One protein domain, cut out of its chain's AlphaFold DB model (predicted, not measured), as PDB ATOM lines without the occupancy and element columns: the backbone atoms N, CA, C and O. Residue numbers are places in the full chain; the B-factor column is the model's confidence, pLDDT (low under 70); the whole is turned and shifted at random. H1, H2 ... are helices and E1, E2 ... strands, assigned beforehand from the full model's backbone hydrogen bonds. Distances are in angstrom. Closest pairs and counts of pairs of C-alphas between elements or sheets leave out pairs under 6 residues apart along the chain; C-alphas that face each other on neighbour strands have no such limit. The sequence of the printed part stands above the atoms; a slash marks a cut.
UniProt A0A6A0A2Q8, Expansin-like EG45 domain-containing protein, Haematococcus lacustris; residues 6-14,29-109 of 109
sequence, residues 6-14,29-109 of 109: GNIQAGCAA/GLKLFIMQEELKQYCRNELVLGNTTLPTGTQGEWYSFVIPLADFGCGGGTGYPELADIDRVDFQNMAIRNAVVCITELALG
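Overview. This is residues 6 to 14 and 29 to 109 of the 109 residues of the protein "Expansin-like EG45 domain-containing protein" of Haematococcus lacustris (UniProt A0A6A0A2Q8). Picture a loose sandwich: a twisted, curled sheet of E3, E4, E1 and E6, with the ribbon of E2 and E5 over one face, strands crossed at a slant. Residues 37 to 56 lead from the ribbon to E3, and H1 follows E4. The printed part has 90 residues; along it come E1, E2, E3, E4, H1, E5 and E6. Both sheets are antiparallel, and the class is mostly strand, with 40 residues in named elements. The whole is compact, radius of gyration of the C-alphas 13.7 A, spans 44 by 30 by 21 A.

Along the chain. Find C-alpha 6 at (8.463, -40.548, 45.481); there E1 begins and runs to residue 11, 16.5 A. E2 is residues 30 to 36, 20.1 A; E3 is 57 to 59, 6.9 A; E4 is 62 to 68, 19.7 A. H1 is 69 to 72, 5.9 A; E5 is 88 to 93, 16.8 A. E6, 102 to 108, spans 18.2 A, to C-alpha 108 at (4.065, -41.020, 44.571).

Arrangement. In the larger sheet look for N 7 and O 107, 2.8 A, between E1 and E6, for N 8 and O 65, 2.9 A, between E4 and E1, and for N 59 and O 62, 2.9 A, in the hairpin E3 and E4. In the ribbon, N 33 and O 90 are 3.0 A apart. E1 is apart from E2 and E5. H1 is not on the larger sheet; its closest C-alpha pair with E2 is Phe 72 and Ile 34, 7.2 A. H1 is too short for an O i to N i+4 pair; its one O i to N i+3 pair is within range.

Size, cuts and confidence. Ala 14 and Thr 78 have the C-alphas farthest apart, 45.2 A. Residues 15 to 28 are not printed; C-alphas 14 and 29 are 18.1 A apart. The links E2 to E3 and H1 to E5 are long. Residues 6 to 14 are under 70 in pLDDT.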
ATOM      1  N   GLY A   6       8.812 -39.534  44.491       57.03
ATOM      2  CA  GLY A   6       8.463 -40.548  45.481       57.03
ATOM      3  C   GLY A   6       8.741 -40.041  46.891       57.03
ATOM      4  O   GLY A   6       9.833 -39.541  47.151       57.03
ATOM      5  N   ASN A   7       7.794 -40.204  47.809       66.75
ATOM      6  CA  ASN A   7       7.982 -39.955  49.236       66.75
ATOM      7  C   ASN A   7       8.156 -41.291  49.955       66.75
ATOM      8  O   ASN A   7       7.392 -42.223  49.711       66.75
ATOM      9  N   ILE A   8       9.172 -41.397  50.815       66.31
ATOM     10  CA  ILE A   8       9.465 -42.613  51.583       66.31
ATOM     11  C   ILE A   8       9.837 -42.232  53.005       66.31
ATOM     12  O   ILE A   8      10.675 -41.355  53.214       66.31
ATOM     13  N   GLN A   9       9.301 -42.949  53.986       56.44
ATOM     14  CA  GLN A   9       9.838 -42.939  55.339       56.44
ATOM     15  C   GLN A   9      10.544 -44.258  55.640       56.44
ATOM     16  O   GLN A   9       9.995 -45.334  55.410       56.44
ATOM     17  N   ALA A  10      11.761 -44.181  56.179       55.06
ATOM     18  CA  ALA A  10      12.544 -45.340  56.590       55.06
ATOM     19  C   ALA A  10      13.062 -45.171  58.022       55.06
ATOM     20  O   ALA A  10      13.598 -44.128  58.397       55.06
ATOM     21  N   GLY A  11      12.908 -46.211  58.827       56.31
ATOM     22  CA  GLY A  11      13.283 -46.234  60.239       56.31
ATOM     23  C   GLY A  11      12.878 -47.559  60.863       56.31
ATOM     24  O   GLY A  11      12.293 -48.399  60.202       56.31
ATOM     25  N   CYS A  12      13.172 -47.789  62.132       48.72
ATOM     26  CA  CYS A  12      12.502 -48.842  62.888       48.72
ATOM     27  C   CYS A  12      12.022 -48.204  64.177       48.72
ATOM     28  O   CYS A  12      12.838 -47.757  64.981       48.72
ATOM     29  N   ALA A  13      10.708 -48.175  64.400       49.12
ATOM     30  CA  ALA A  13      10.224 -47.950  65.749       49.12
ATOM     31  C   ALA A  13      10.790 -49.074  66.625       49.12
ATOM     32  O   ALA A  13      10.669 -50.253  66.280       49.12
ATOM     33  N   ALA A  14      11.417 -48.719  67.745       47.31
ATOM     34  CA  ALA A  14      11.718 -49.674  68.796       47.31
ATOM     35  C   ALA A  14      10.383 -50.172  69.375       47.31
ATOM     36  O   ALA A  14       9.915 -49.697  70.405       47.31
ATOM     37  N   GLY A  29      21.839 -47.525  55.766       85.38
ATOM     38  CA  GLY A  29      22.601 -47.691  54.528       85.38
ATOM     39  C   GLY A  29      21.827 -48.544  53.527       85.38
ATOM     40  O   GLY A  29      22.093 -49.739  53.391       85.38
ATOM     41  N   LEU A  30      20.850 -47.928  52.870       90.75
ATOM     42  CA  LEU A  30      19.993 -48.537  51.869       90.75
ATOM     43  C   LEU A  30      20.249 -47.913  50.508       90.75
ATOM     44  O   LEU A  30      20.292 -46.692  50.361       90.75
ATOM     45  N   LYS A  31      20.360 -48.791  49.521       94.38
ATOM     46  CA  LYS A  31      20.386 -48.442  48.114       94.38
ATOM     47  C   LYS A  31      19.035 -48.752  47.485       94.38
ATOM     48  O   LYS A  31      18.432 -49.773  47.812       94.38
ATOM     49  N   LEU A  32      18.580 -47.871  46.609       95.25
ATOM     50  CA  LEU A  32      17.333 -47.971  45.879       95.25
ATOM     51  C   LEU A  32      17.621 -48.079  44.390       95.25
ATOM     52  O   LEU A  32      18.470 -47.362  43.850       95.25
ATOM     53  N   PHE A  33      16.840 -48.933  43.746       95.06
ATOM     54  CA  PHE A  33      16.802 -49.095  42.304       95.06
ATOM     55  C   PHE A  33      15.354 -49.105  41.846       95.06
ATOM     56  O   PHE A  33      14.471 -49.555  42.579       95.06
ATOM     57  N   ILE A  34      15.132 -48.674  40.612       95.31
ATOM     58  CA  ILE A  34      13.859 -48.878  39.933       95.31
ATOM     59  C   ILE A  34      14.093 -49.597  38.612       95.31
ATOM     60  O   ILE A  34      15.135 -49.420  37.970       95.31
ATOM     61  N   MET A  35      13.144 -50.449  38.244       95.50
ATOM     62  CA  MET A  35      13.254 -51.294  37.064       95.50
ATOM     63  C   MET A  35      11.906 -51.533  36.396       95.50
ATOM     64  O   MET A  35      10.855 -51.409  37.025       95.50
ATOM     65  N   GLN A  36      11.982 -51.917  35.127       96.12
ATOM     66  CA  GLN A  36      10.908 -52.582  34.409       96.12
ATOM     67  C   GLN A  36      11.079 -54.095  34.590       96.12
ATOM     68  O   GLN A  36      12.062 -54.687  34.127       96.12
ATOM     69  N   GLU A  37      10.138 -54.722  35.283       95.38
ATOM     70  CA  GLU A  37      10.190 -56.132  35.665       95.38
ATOM     71  C   GLU A  37      10.094 -57.062  34.454       95.38
ATOM     72  O   GLU A  37      10.836 -58.043  34.388       95.38
ATOM     73  N   GLU A  38       9.239 -56.740  33.480       94.88
ATOM     74  CA  GLU A  38       9.026 -57.566  32.284       94.88
ATOM     75  C   GLU A  38      10.321 -57.763  31.482       94.88
ATOM     76  O   GLU A  38      10.684 -58.891  31.142       94.88
ATOM     77  N   LEU A  39      11.059 -56.676  31.234       94.19
ATOM     78  CA  LEU A  39      12.306 -56.707  30.465       94.19
ATOM     79  C   LEU A  39      13.556 -56.899  31.329       94.19
ATOM     80  O   LEU A  39      14.657 -57.022  30.794       94.19
ATOM     81  N   LYS A  40      13.405 -56.929  32.659       94.19
ATOM     82  CA  LYS A  40      14.514 -57.005  33.624       94.19
ATOM     83  C   LYS A  40      15.546 -55.887  33.443       94.19
ATOM     84  O   LYS A  40      16.744 -56.108  33.615       94.19
ATOM     85  N   GLN A  41      15.082 -54.686  33.101       94.50
ATOM     86  CA  GLN A  41      15.943 -53.531  32.846       94.50
ATOM     87  C   GLN A  41      15.862 -52.524  33.988       94.50
ATOM     88  O   GLN A  41      14.780 -52.071  34.352       94.50
ATOM     89  N   TYR A  42      17.019 -52.153  34.531       94.50
ATOM     90  CA  TYR A  42      17.142 -51.113  35.550       94.50
ATOM     91  C   TYR A  42      17.341 -49.747  34.901       94.50
ATOM     92  O   TYR A  42      17.942 -49.647  33.828       94.50
ATOM     93  N   CYS A  43      16.905 -48.687  35.578       95.38
ATOM     94  CA  CYS A  43      17.364 -47.345  35.230       95.38
ATOM     95  C   CYS A  43      18.857 -47.168  35.544       95.38
ATOM     96  O   CYS A  43      19.474 -47.983  36.234       95.38
ATOM     97  N   ARG A  44      19.462 -46.114  34.987       94.56
ATOM     98  CA  ARG A  44      20.920 -45.940  34.978       94.56
ATOM     99  C   ARG A  44      21.530 -45.764  36.364       94.56
ATOM    100  O   ARG A  44      22.631 -46.256  36.605       94.56
ATOM    101  N   ASN A  45      20.854 -45.022  37.230       94.38
ATOM    102  CA  ASN A  45      21.410 -44.591  38.498       94.38
ATOM    103  C   ASN A  45      20.813 -45.383  39.658       94.38
ATOM    104  O   ASN A  45      19.623 -45.691  39.697       94.38
ATOM    105  N   GLU A  46      21.664 -45.636  40.641       92.81
ATOM    106  CA  GLU A  46      21.294 -46.134  41.957       92.81
ATOM    107  C   GLU A  46      21.308 -44.982  42.962       92.81
ATOM    108  O   GLU A  46      22.206 -44.135  42.946       92.81
ATOM    109  N   LEU A  47      20.322 -44.950  43.856       94.94
ATOM    110  CA  LEU A  47      20.223 -43.910  44.878       94.94
ATOM    111  C   LEU A  47      20.530 -44.495  46.249       94.94
ATOM    112  O   LEU A  47      20.093 -45.591  46.576       94.94
ATOM    113  N   VAL A  48      21.298 -43.779  47.061       93.25
ATOM    114  CA  VAL A  48      21.762 -44.230  48.371       93.25
ATOM    115  C   VAL A  48      21.242 -43.269  49.425       93.25
ATOM    116  O   VAL A  48      21.634 -42.097  49.463       93.25
ATOM    117  N   LEU A  49      20.385 -43.779  50.309       90.62
ATOM    118  CA  LEU A  49      19.817 -42.992  51.398       90.62
ATOM    119  C   LEU A  49      20.924 -42.546  52.357       90.62
ATOM    120  O   LEU A  49      21.741 -43.343  52.816       90.62
ATOM    121  N   GLY A  50      20.947 -41.249  52.656       86.75
ATOM    122  CA  GLY A  50      21.960 -40.618  53.498       86.75
ATOM    123  C   GLY A  50      23.282 -40.322  52.787       86.75
ATOM    124  O   GLY A  50      24.198 -39.826  53.438       86.75
ATOM    125  N   ASN A  51      23.389 -40.605  51.484       88.69
ATOM    126  CA  ASN A  51      24.537 -40.224  50.662       88.69
ATOM    127  C   ASN A  51      24.090 -39.417  49.435       88.69
ATOM    128  O   ASN A  51      24.127 -38.191  49.479       88.69
ATOM    129  N   THR A  52      23.613 -40.077  48.373       89.38
ATOM    130  CA  THR A  52      23.136 -39.372  47.171       89.38
ATOM    131  C   THR A  52      21.730 -38.805  47.347       89.38
ATOM    132  O   THR A  52      21.375 -37.840  46.681       89.38
ATOM    133  N   THR A  53      20.955 -39.342  48.291       91.12
ATOM    134  CA  THR A  53      19.648 -38.810  48.685       91.12
ATOM    135  C   THR A  53      19.671 -38.458  50.166       91.12
ATOM    136  O   THR A  53      19.740 -39.338  51.027       91.12
ATOM    137  N   LEU A  54      19.611 -37.165  50.481       91.00
ATOM    138  CA  LEU A  54      19.576 -36.690  51.863       91.00
ATOM    139  C   LEU A  54      18.148 -36.742  52.427       91.00
ATOM    140  O   LEU A  54      17.187 -36.546  51.681       91.00
ATOM    141  N   PRO A  55      17.984 -36.999  53.736       93.12
ATOM    142  CA  PRO A  55      16.671 -36.957  54.358       93.12
ATOM    143  C   PRO A  55      16.114 -35.529  54.335       93.12
ATOM    144  O   PRO A  55      16.824 -34.566  54.621       93.12
ATOM    145  N   THR A  56      14.824 -35.402  54.043       93.38
ATOM    146  CA  THR A  56      14.082 -34.135  54.086       93.38
ATOM    147  C   THR A  56      13.521 -33.835  55.473       93.38
ATOM    148  O   THR A  56      13.175 -32.694  55.769       93.38
ATOM    149  N   GLY A  57      13.457 -34.843  56.347       88.94
ATOM    150  CA  GLY A  57      12.985 -34.693  57.715       88.94
ATOM    151  C   GLY A  57      13.368 -35.870  58.602       88.94
ATOM    152  O   GLY A  57      13.700 -36.958  58.125       88.94
ATOM    153  N   THR A  58      13.308 -35.644  59.912       89.50
ATOM    154  CA  THR A  58      13.545 -36.669  60.932       89.50
ATOM    155  C   THR A  58      12.505 -36.565  62.037       89.50
ATOM    156  O   THR A  58      12.318 -35.480  62.591       89.50
ATOM    157  N   GLN A  59      11.887 -37.683  62.413       85.75
ATOM    158  CA  GLN A  59      10.937 -37.763  63.522       85.75
ATOM    159  C   GLN A  59      11.258 -38.981  64.394       85.75
ATOM    160  O   GLN A  59      10.966 -40.123  64.046       85.75
ATOM    161  N   GLY A  60      11.884 -38.742  65.548       84.81
ATOM    162  CA  GLY A  60      12.387 -39.823  66.400       84.81
ATOM    163  C   GLY A  60      13.466 -40.639  65.683       84.81
ATOM    164  O   GLY A  60      14.526 -40.103  65.364       84.81
ATOM    165  N   GLU A  61      13.172 -41.916  65.429       84.06
ATOM    166  CA  GLU A  61      14.036 -42.868  64.708       84.06
ATOM    167  C   GLU A  61      13.634 -43.044  63.227       84.06
ATOM    168  O   GLU A  61      14.138 -43.937  62.544       84.06
ATOM    169  N   TRP A  62      12.717 -42.208  62.726       87.94
ATOM    170  CA  TRP A  62      12.277 -42.202  61.331       87.94
ATOM    171  C   TRP A  62      12.945 -41.085  60.534       87.94
ATOM    172  O   TRP A  62      13.010 -39.938  60.982       87.94
ATOM    173  N   TYR A  63      13.381 -41.419  59.323       91.69
ATOM    174  CA  TYR A  63      13.893 -40.494  58.317       91.69
ATOM    175  C   TYR A  63      12.905 -40.419  57.156       91.69
ATOM    176  O   TYR A  63      12.462 -41.454  56.664       91.69
ATOM    177  N   SER A  64      12.574 -39.208  56.717       93.06
ATOM    178  CA  SER A  64      11.759 -38.964  55.520       93.06
ATOM    179  C   SER A  64      12.651 -38.617  54.337       93.06
ATOM    180  O   SER A  64      13.628 -37.888  54.496       93.06
ATOM    181  N   PHE A  65      12.298 -39.110  53.156       94.12
ATOM    182  CA  PHE A  65      12.991 -38.870  51.900       94.12
ATOM    183  C   PHE A  65      11.985 -38.464  50.834       94.12
ATOM    184  O   PHE A  65      10.902 -39.041  50.745       94.12
ATOM    185  N   VAL A  66      12.384 -37.496  50.016       94.38
ATOM    186  CA  VAL A  66      11.714 -37.151  48.764       94.38
ATOM    187  C   VAL A  66      12.705 -37.464  47.656       94.38
ATOM    188  O   VAL A  66      13.828 -36.959  47.670       94.38
ATOM    189  N   ILE A  67      12.309 -38.336  46.739       93.50
ATOM    190  CA  ILE A  67      13.166 -38.886  45.696       93.50
ATOM    191  C   ILE A  67      12.578 -38.501  44.340       93.50
ATOM    192  O   ILE A  67      11.560 -39.067  43.931       93.50
ATOM    193  N   PRO A  68      13.185 -37.546  43.624       93.19
ATOM    194  CA  PRO A  68      12.816 -37.262  42.247       93.19
ATOM    195  C   PRO A  68      13.022 -38.501  41.374       93.19
ATOM    196  O   PRO A  68      14.119 -39.053  41.316       93.19
ATOM    197  N   LEU A  69      11.993 -38.929  40.637       91.00
ATOM    198  CA  LEU A  69      12.130 -40.104  39.767       91.00
ATOM    199  C   LEU A  69      13.133 -39.879  38.621       91.00
ATOM    200  O   LEU A  69      13.708 -40.832  38.099       91.00
ATOM    201  N   ALA A  70      13.380 -38.617  38.263       90.94
ATOM    202  CA  ALA A  70      14.402 -38.236  37.293       90.94
ATOM    203  C   ALA A  70      15.826 -38.616  37.738       90.94
ATOM    204  O   ALA A  70      16.674 -38.884  36.886       90.94
ATOM    205  N   ASP A  71      16.087 -38.703  39.047       94.19
ATOM    206  CA  ASP A  71      17.425 -38.984  39.575       94.19
ATOM    207  C   ASP A  71      17.877 -40.418  39.272       94.19
ATOM    208  O   ASP A  71      19.077 -40.680  39.182       94.19
ATOM    209  N   PHE A  72      16.938 -41.337  39.024       94.38
ATOM    210  CA  PHE A  72      17.238 -42.699  38.580       94.38
ATOM    211  C   PHE A  72      17.748 -42.763  37.133       94.38
ATOM    212  O   PHE A  72      18.315 -43.779  36.730       94.38
ATOM    213  N   GLY A  73      17.587 -41.698  36.340       93.19
ATOM    214  CA  GLY A  73      18.105 -41.643  34.971       93.19
ATOM    215  C   GLY A  73      17.496 -42.706  34.052       93.19
ATOM    216  O   GLY A  73      18.228 -43.403  33.349       93.19
ATOM    217  N   CYS A  74      16.174 -42.871  34.106       93.62
ATOM    218  CA  CYS A  74      15.421 -43.693  33.156       93.62
ATOM    219  C   CYS A  74      15.350 -43.007  31.778       93.62
ATOM    220  O   CYS A  74      15.377 -41.776  31.696       93.62
ATOM    221  N   GLY A  75      15.233 -43.793  30.706       89.06
ATOM    222  CA  GLY A  75      15.189 -43.307  29.324       89.06
ATOM    223  C   GLY A  75      16.513 -42.724  28.802       89.06
ATOM    224  O   GLY A  75      17.575 -42.814  29.425       89.06
ATOM    225  N   GLY A  76      16.466 -42.124  27.606       78.81
ATOM    226  CA  GLY A  76      17.584 -41.344  27.045       78.81
ATOM    227  C   GLY A  76      18.758 -42.152  26.469       78.81
ATOM    228  O   GLY A  76      19.861 -41.619  26.324       78.81
ATOM    229  N   GLY A  77      18.558 -43.429  26.130       77.38
ATOM    230  CA  GLY A  77      19.561 -44.264  25.464       77.38
ATOM    231  C   GLY A  77      19.091 -45.699  25.230       77.38
ATOM    232  O   GLY A  77      18.033 -46.103  25.699       77.38
ATOM    233  N   THR A  78      19.884 -46.493  24.510       80.19
ATOM    234  CA  THR A  78      19.601 -47.922  24.313       80.19
ATOM    235  C   THR A  78      19.837 -48.702  25.607       80.19
ATOM    236  O   THR A  78      20.925 -48.605  26.175       80.19
ATOM    237  N   GLY A  79      18.865 -49.516  26.027       84.31
ATOM    238  CA  GLY A  79      19.019 -50.455  27.146       84.31
ATOM    239  C   GLY A  79      18.572 -49.941  28.516       84.31
ATOM    240  O   GLY A  79      18.827 -50.619  29.507       84.31
ATOM    241  N   TYR A  80      17.910 -48.782  28.575       92.00
ATOM    242  CA  TYR A  80      17.249 -48.289  29.782       92.00
ATOM    243  C   TYR A  80      15.740 -48.187  29.538       92.00
ATOM    244  O   TYR A  80      15.349 -47.743  28.456       92.00
ATOM    245  N   PRO A  81      14.904 -48.558  30.519       94.50
ATOM    246  CA  PRO A  81      13.456 -48.437  30.401       94.50
ATOM    247  C   PRO A  81      13.037 -46.965  30.450       94.50
ATOM    248  O   PRO A  81      13.708 -46.138  31.080       94.50
ATOM    249  N   GLU A  82      11.912 -46.635  29.820       94.25
ATOM    250  CA  GLU A  82      11.275 -45.335  30.014       94.25
ATOM    251  C   GLU A  82      10.629 -45.273  31.400       94.25
ATOM    252  O   GLU A  82      10.173 -46.278  31.944       94.25
ATOM    253  N   LEU A  83      10.550 -44.075  31.989       91.69
ATOM    254  CA  LEU A  83       9.992 -43.925  33.338       91.69
ATOM    255  C   LEU A  83       8.525 -44.390  33.429       91.69
ATOM    256  O   LEU A  83       8.072 -44.812  34.491       91.69
ATOM    257  N   ALA A  84       7.785 -44.300  32.323       92.00
ATOM    258  CA  ALA A  84       6.398 -44.749  32.238       92.00
ATOM    259  C   ALA A  84       6.241 -46.276  32.348       92.00
ATOM    260  O   ALA A  84       5.159 -46.731  32.706       92.00
ATOM    261  N   ASP A  85       7.311 -47.030  32.088       93.88
ATOM    262  CA  ASP A  85       7.307 -48.495  32.058       93.88
ATOM    263  C   ASP A  85       7.860 -49.114  33.353       93.88
ATOM    264  O   ASP A  85       7.987 -50.330  33.469       93.88
ATOM    265  N   ILE A  86       8.216 -48.285  34.339       94.38
ATOM    266  CA  ILE A  86       8.714 -48.738  35.639       94.38
ATOM    267  C   ILE A  86       7.565 -49.259  36.493       94.38
ATOM    268  O   ILE A  86       6.612 -48.538  36.790       94.38
ATOM    269  N   ASP A  87       7.713 -50.487  36.973       94.75
ATOM    270  CA  ASP A  87       6.713 -51.192  37.777       94.75
ATOM    271  C   ASP A  87       7.291 -51.809  39.060       94.75
ATOM    272  O   ASP A  87       6.553 -52.388  39.862       94.75
ATOM    273  N   ARG A  88       8.598 -51.653  39.301       94.19
ATOM    274  CA  ARG A  88       9.272 -52.248  40.453       94.19
ATOM    275  C   ARG A  88      10.300 -51.317  41.089       94.19
ATOM    276  O   ARG A  88      11.106 -50.682  40.409       94.19
ATOM    277  N   VAL A  89      10.287 -51.293  42.424       93.25
ATOM    278  CA  VAL A  89      11.264 -50.612  43.283       93.25
ATOM    279  C   VAL A  89      11.955 -51.658  44.148       93.25
ATOM    280  O   VAL A  89      11.288 -52.403  44.865       93.25
ATOM    281  N   ASP A  90      13.283 -51.682  44.111       93.94
ATOM    282  CA  ASP A  90      14.105 -52.612  44.879       93.94
ATOM    283  C   ASP A  90      14.939 -51.877  45.931       93.94
ATOM    284  O   ASP A  90      15.509 -50.813  45.676       93.94
ATOM    285  N   PHE A  91      15.051 -52.490  47.111       92.81
ATOM    286  CA  PHE A  91      15.879 -52.017  48.218       92.81
ATOM    287  C   PHE A  91      17.019 -53.003  48.470       92.81
ATOM    288  O   PHE A  91      16.790 -54.194  48.680       92.81
ATOM    289  N   GLN A  92      18.249 -52.502  48.526       92.81
ATOM    290  CA  GLN A  92      19.430 -53.297  48.837       92.81
ATOM    291  C   GLN A  92      20.122 -52.760  50.089       92.81
ATOM    292  O   GLN A  92      20.500 -51.591  50.174       92.81
ATOM    293  N   ASN A  93      20.331 -53.644  51.064       90.62
ATOM    294  CA  ASN A  93      21.189 -53.363  52.209       90.62
ATOM    295  C   ASN A  93      22.642 -53.213  51.740       90.62
ATOM    296  O   ASN A  93      23.211 -54.148  51.179       90.62
ATOM    297  N   MET A  94      23.246 -52.053  51.992       88.88
ATOM    298  CA  MET A  94      24.647 -51.788  51.648       88.88
ATOM    299  C   MET A  94      25.622 -52.164  52.763       88.88
ATOM    300  O   MET A  94      26.836 -52.131  52.566       88.88
ATOM    301  N   ALA A  95      25.125 -52.478  53.959       81.69
ATOM    302  CA  ALA A  95      25.984 -52.868  55.061       81.69
ATOM    303  C   ALA A  95      26.476 -54.312  54.885       81.69
ATOM    304  O   ALA A  95      25.726 -55.201  54.496       81.69
ATOM    305  N   ILE A  96      27.711 -54.574  55.317       77.69
ATOM    306  CA  ILE A  96      28.298 -55.929  55.383       77.69
ATOM    307  C   ILE A  96      27.586 -56.870  56.374       77.69
ATOM    308  O   ILE A  96      27.945 -58.035  56.500       77.69
ATOM    309  N   ARG A  97      26.621 -56.352  57.141       78.50
ATOM    310  CA  ARG A  97      25.912 -57.058  58.210       78.50
ATOM    311  C   ARG A  97      24.415 -57.062  57.943       78.50
ATOM    312  O   ARG A  97      23.897 -56.165  57.281       78.50
ATOM    313  N   ASN A  98      23.719 -58.014  58.558       81.19
ATOM    314  CA  ASN A  98      22.260 -58.060  58.545       81.19
ATOM    315  C   ASN A  98      21.678 -56.761  59.116       81.19
ATOM    316  O   ASN A  98      22.077 -56.313  60.196       81.19
ATOM    317  N   ALA A  99      20.709 -56.193  58.407       78.75
ATOM    318  CA  ALA A  99      19.974 -55.009  58.820       78.75
ATOM    319  C   ALA A  99      18.487 -55.348  58.960       78.75
ATOM    320  O   ALA A  99      17.961 -56.199  58.248       78.75
ATOM    321  N   VAL A 100      17.825 -54.679  59.900       82.69
ATOM    322  CA  VAL A 100      16.364 -54.618  59.962       82.69
ATOM    323  C   VAL A 100      16.008 -53.174  59.673       82.69
ATOM    324  O   VAL A 100      16.567 -52.279  60.304       82.69
ATOM    325  N   VAL A 101      15.139 -52.971  58.690       83.44
ATOM    326  CA  VAL A 101      14.627 -51.657  58.313       83.44
ATOM    327  C   VAL A 101      13.114 -51.767  58.206       83.44
ATOM    328  O   VAL A 101      12.610 -52.749  57.662       83.44
ATOM    329  N   CYS A 102      12.389 -50.786  58.734       87.50
ATOM    330  CA  CYS A 102      10.976 -50.602  58.445       87.50
ATOM    331  C   CYS A 102      10.833 -49.454  57.444       87.50
ATOM    332  O   CYS A 102      11.572 -48.469  57.472       87.50
ATOM    333  N   ILE A 103       9.878 -49.612  56.539       90.38
ATOM    334  CA  ILE A 103       9.536 -48.623  55.526       90.38
ATOM    335  C   ILE A 103       8.048 -48.344  55.685       90.38
ATOM    336  O   ILE A 103       7.265 -49.272  55.891       90.38
ATOM    337  N   THR A 104       7.669 -47.075  55.635       93.06
ATOM    338  CA  THR A 104       6.275 -46.639  55.704       93.06
ATOM    339  C   THR A 104       6.051 -45.440  54.791       93.06
ATOM    340  O   THR A 104       7.007 -44.856  54.276       93.06
ATOM    341  N   GLU A 105       4.778 -45.113  54.569       92.38
ATOM    342  CA  GLU A 105       4.340 -43.932  53.815       92.38
ATOM    343  C   GLU A 105       4.993 -43.820  52.426       92.38
ATOM    344  O   GLU A 105       5.294 -42.727  51.953       92.38
ATOM    345  N   LEU A 106       5.209 -44.968  51.765       91.50
ATOM    346  CA  LEU A 106       5.662 -45.011  50.378       91.50
ATOM    347  C   LEU A 106       4.539 -44.491  49.476       91.50
ATOM    348  O   LEU A 106       3.498 -45.136  49.345       91.50
ATOM    349  N   ALA A 107       4.758 -43.338  48.857       90.25
ATOM    350  CA  ALA A 107       3.783 -42.690  47.990       90.25
ATOM    351  C   ALA A 107       4.456 -42.042  46.778       90.25
ATOM    352  O   ALA A 107       5.623 -41.663  46.835       90.25
ATOM    353  N   LEU A 108       3.699 -41.884  45.693       86.38
ATOM    354  CA  LEU A 108       4.065 -41.020  44.571       86.38
ATOM    355  C   LEU A 108       3.356 -39.672  44.744       86.38
ATOM    356  O   LEU A 108       2.169 -39.647  45.074       86.38
ATOM    357  N   GLY A 109       4.090 -38.581  44.549       73.19
ATOM    358  CA  GLY A 109       3.640 -37.195  44.657       73.19
ATOM    359  C   GLY A 109       3.968 -36.366  43.426       73.19
ATOM    360  O   GLY A 109       4.801 -36.805  42.593       73.19
TER     361      GLY A 109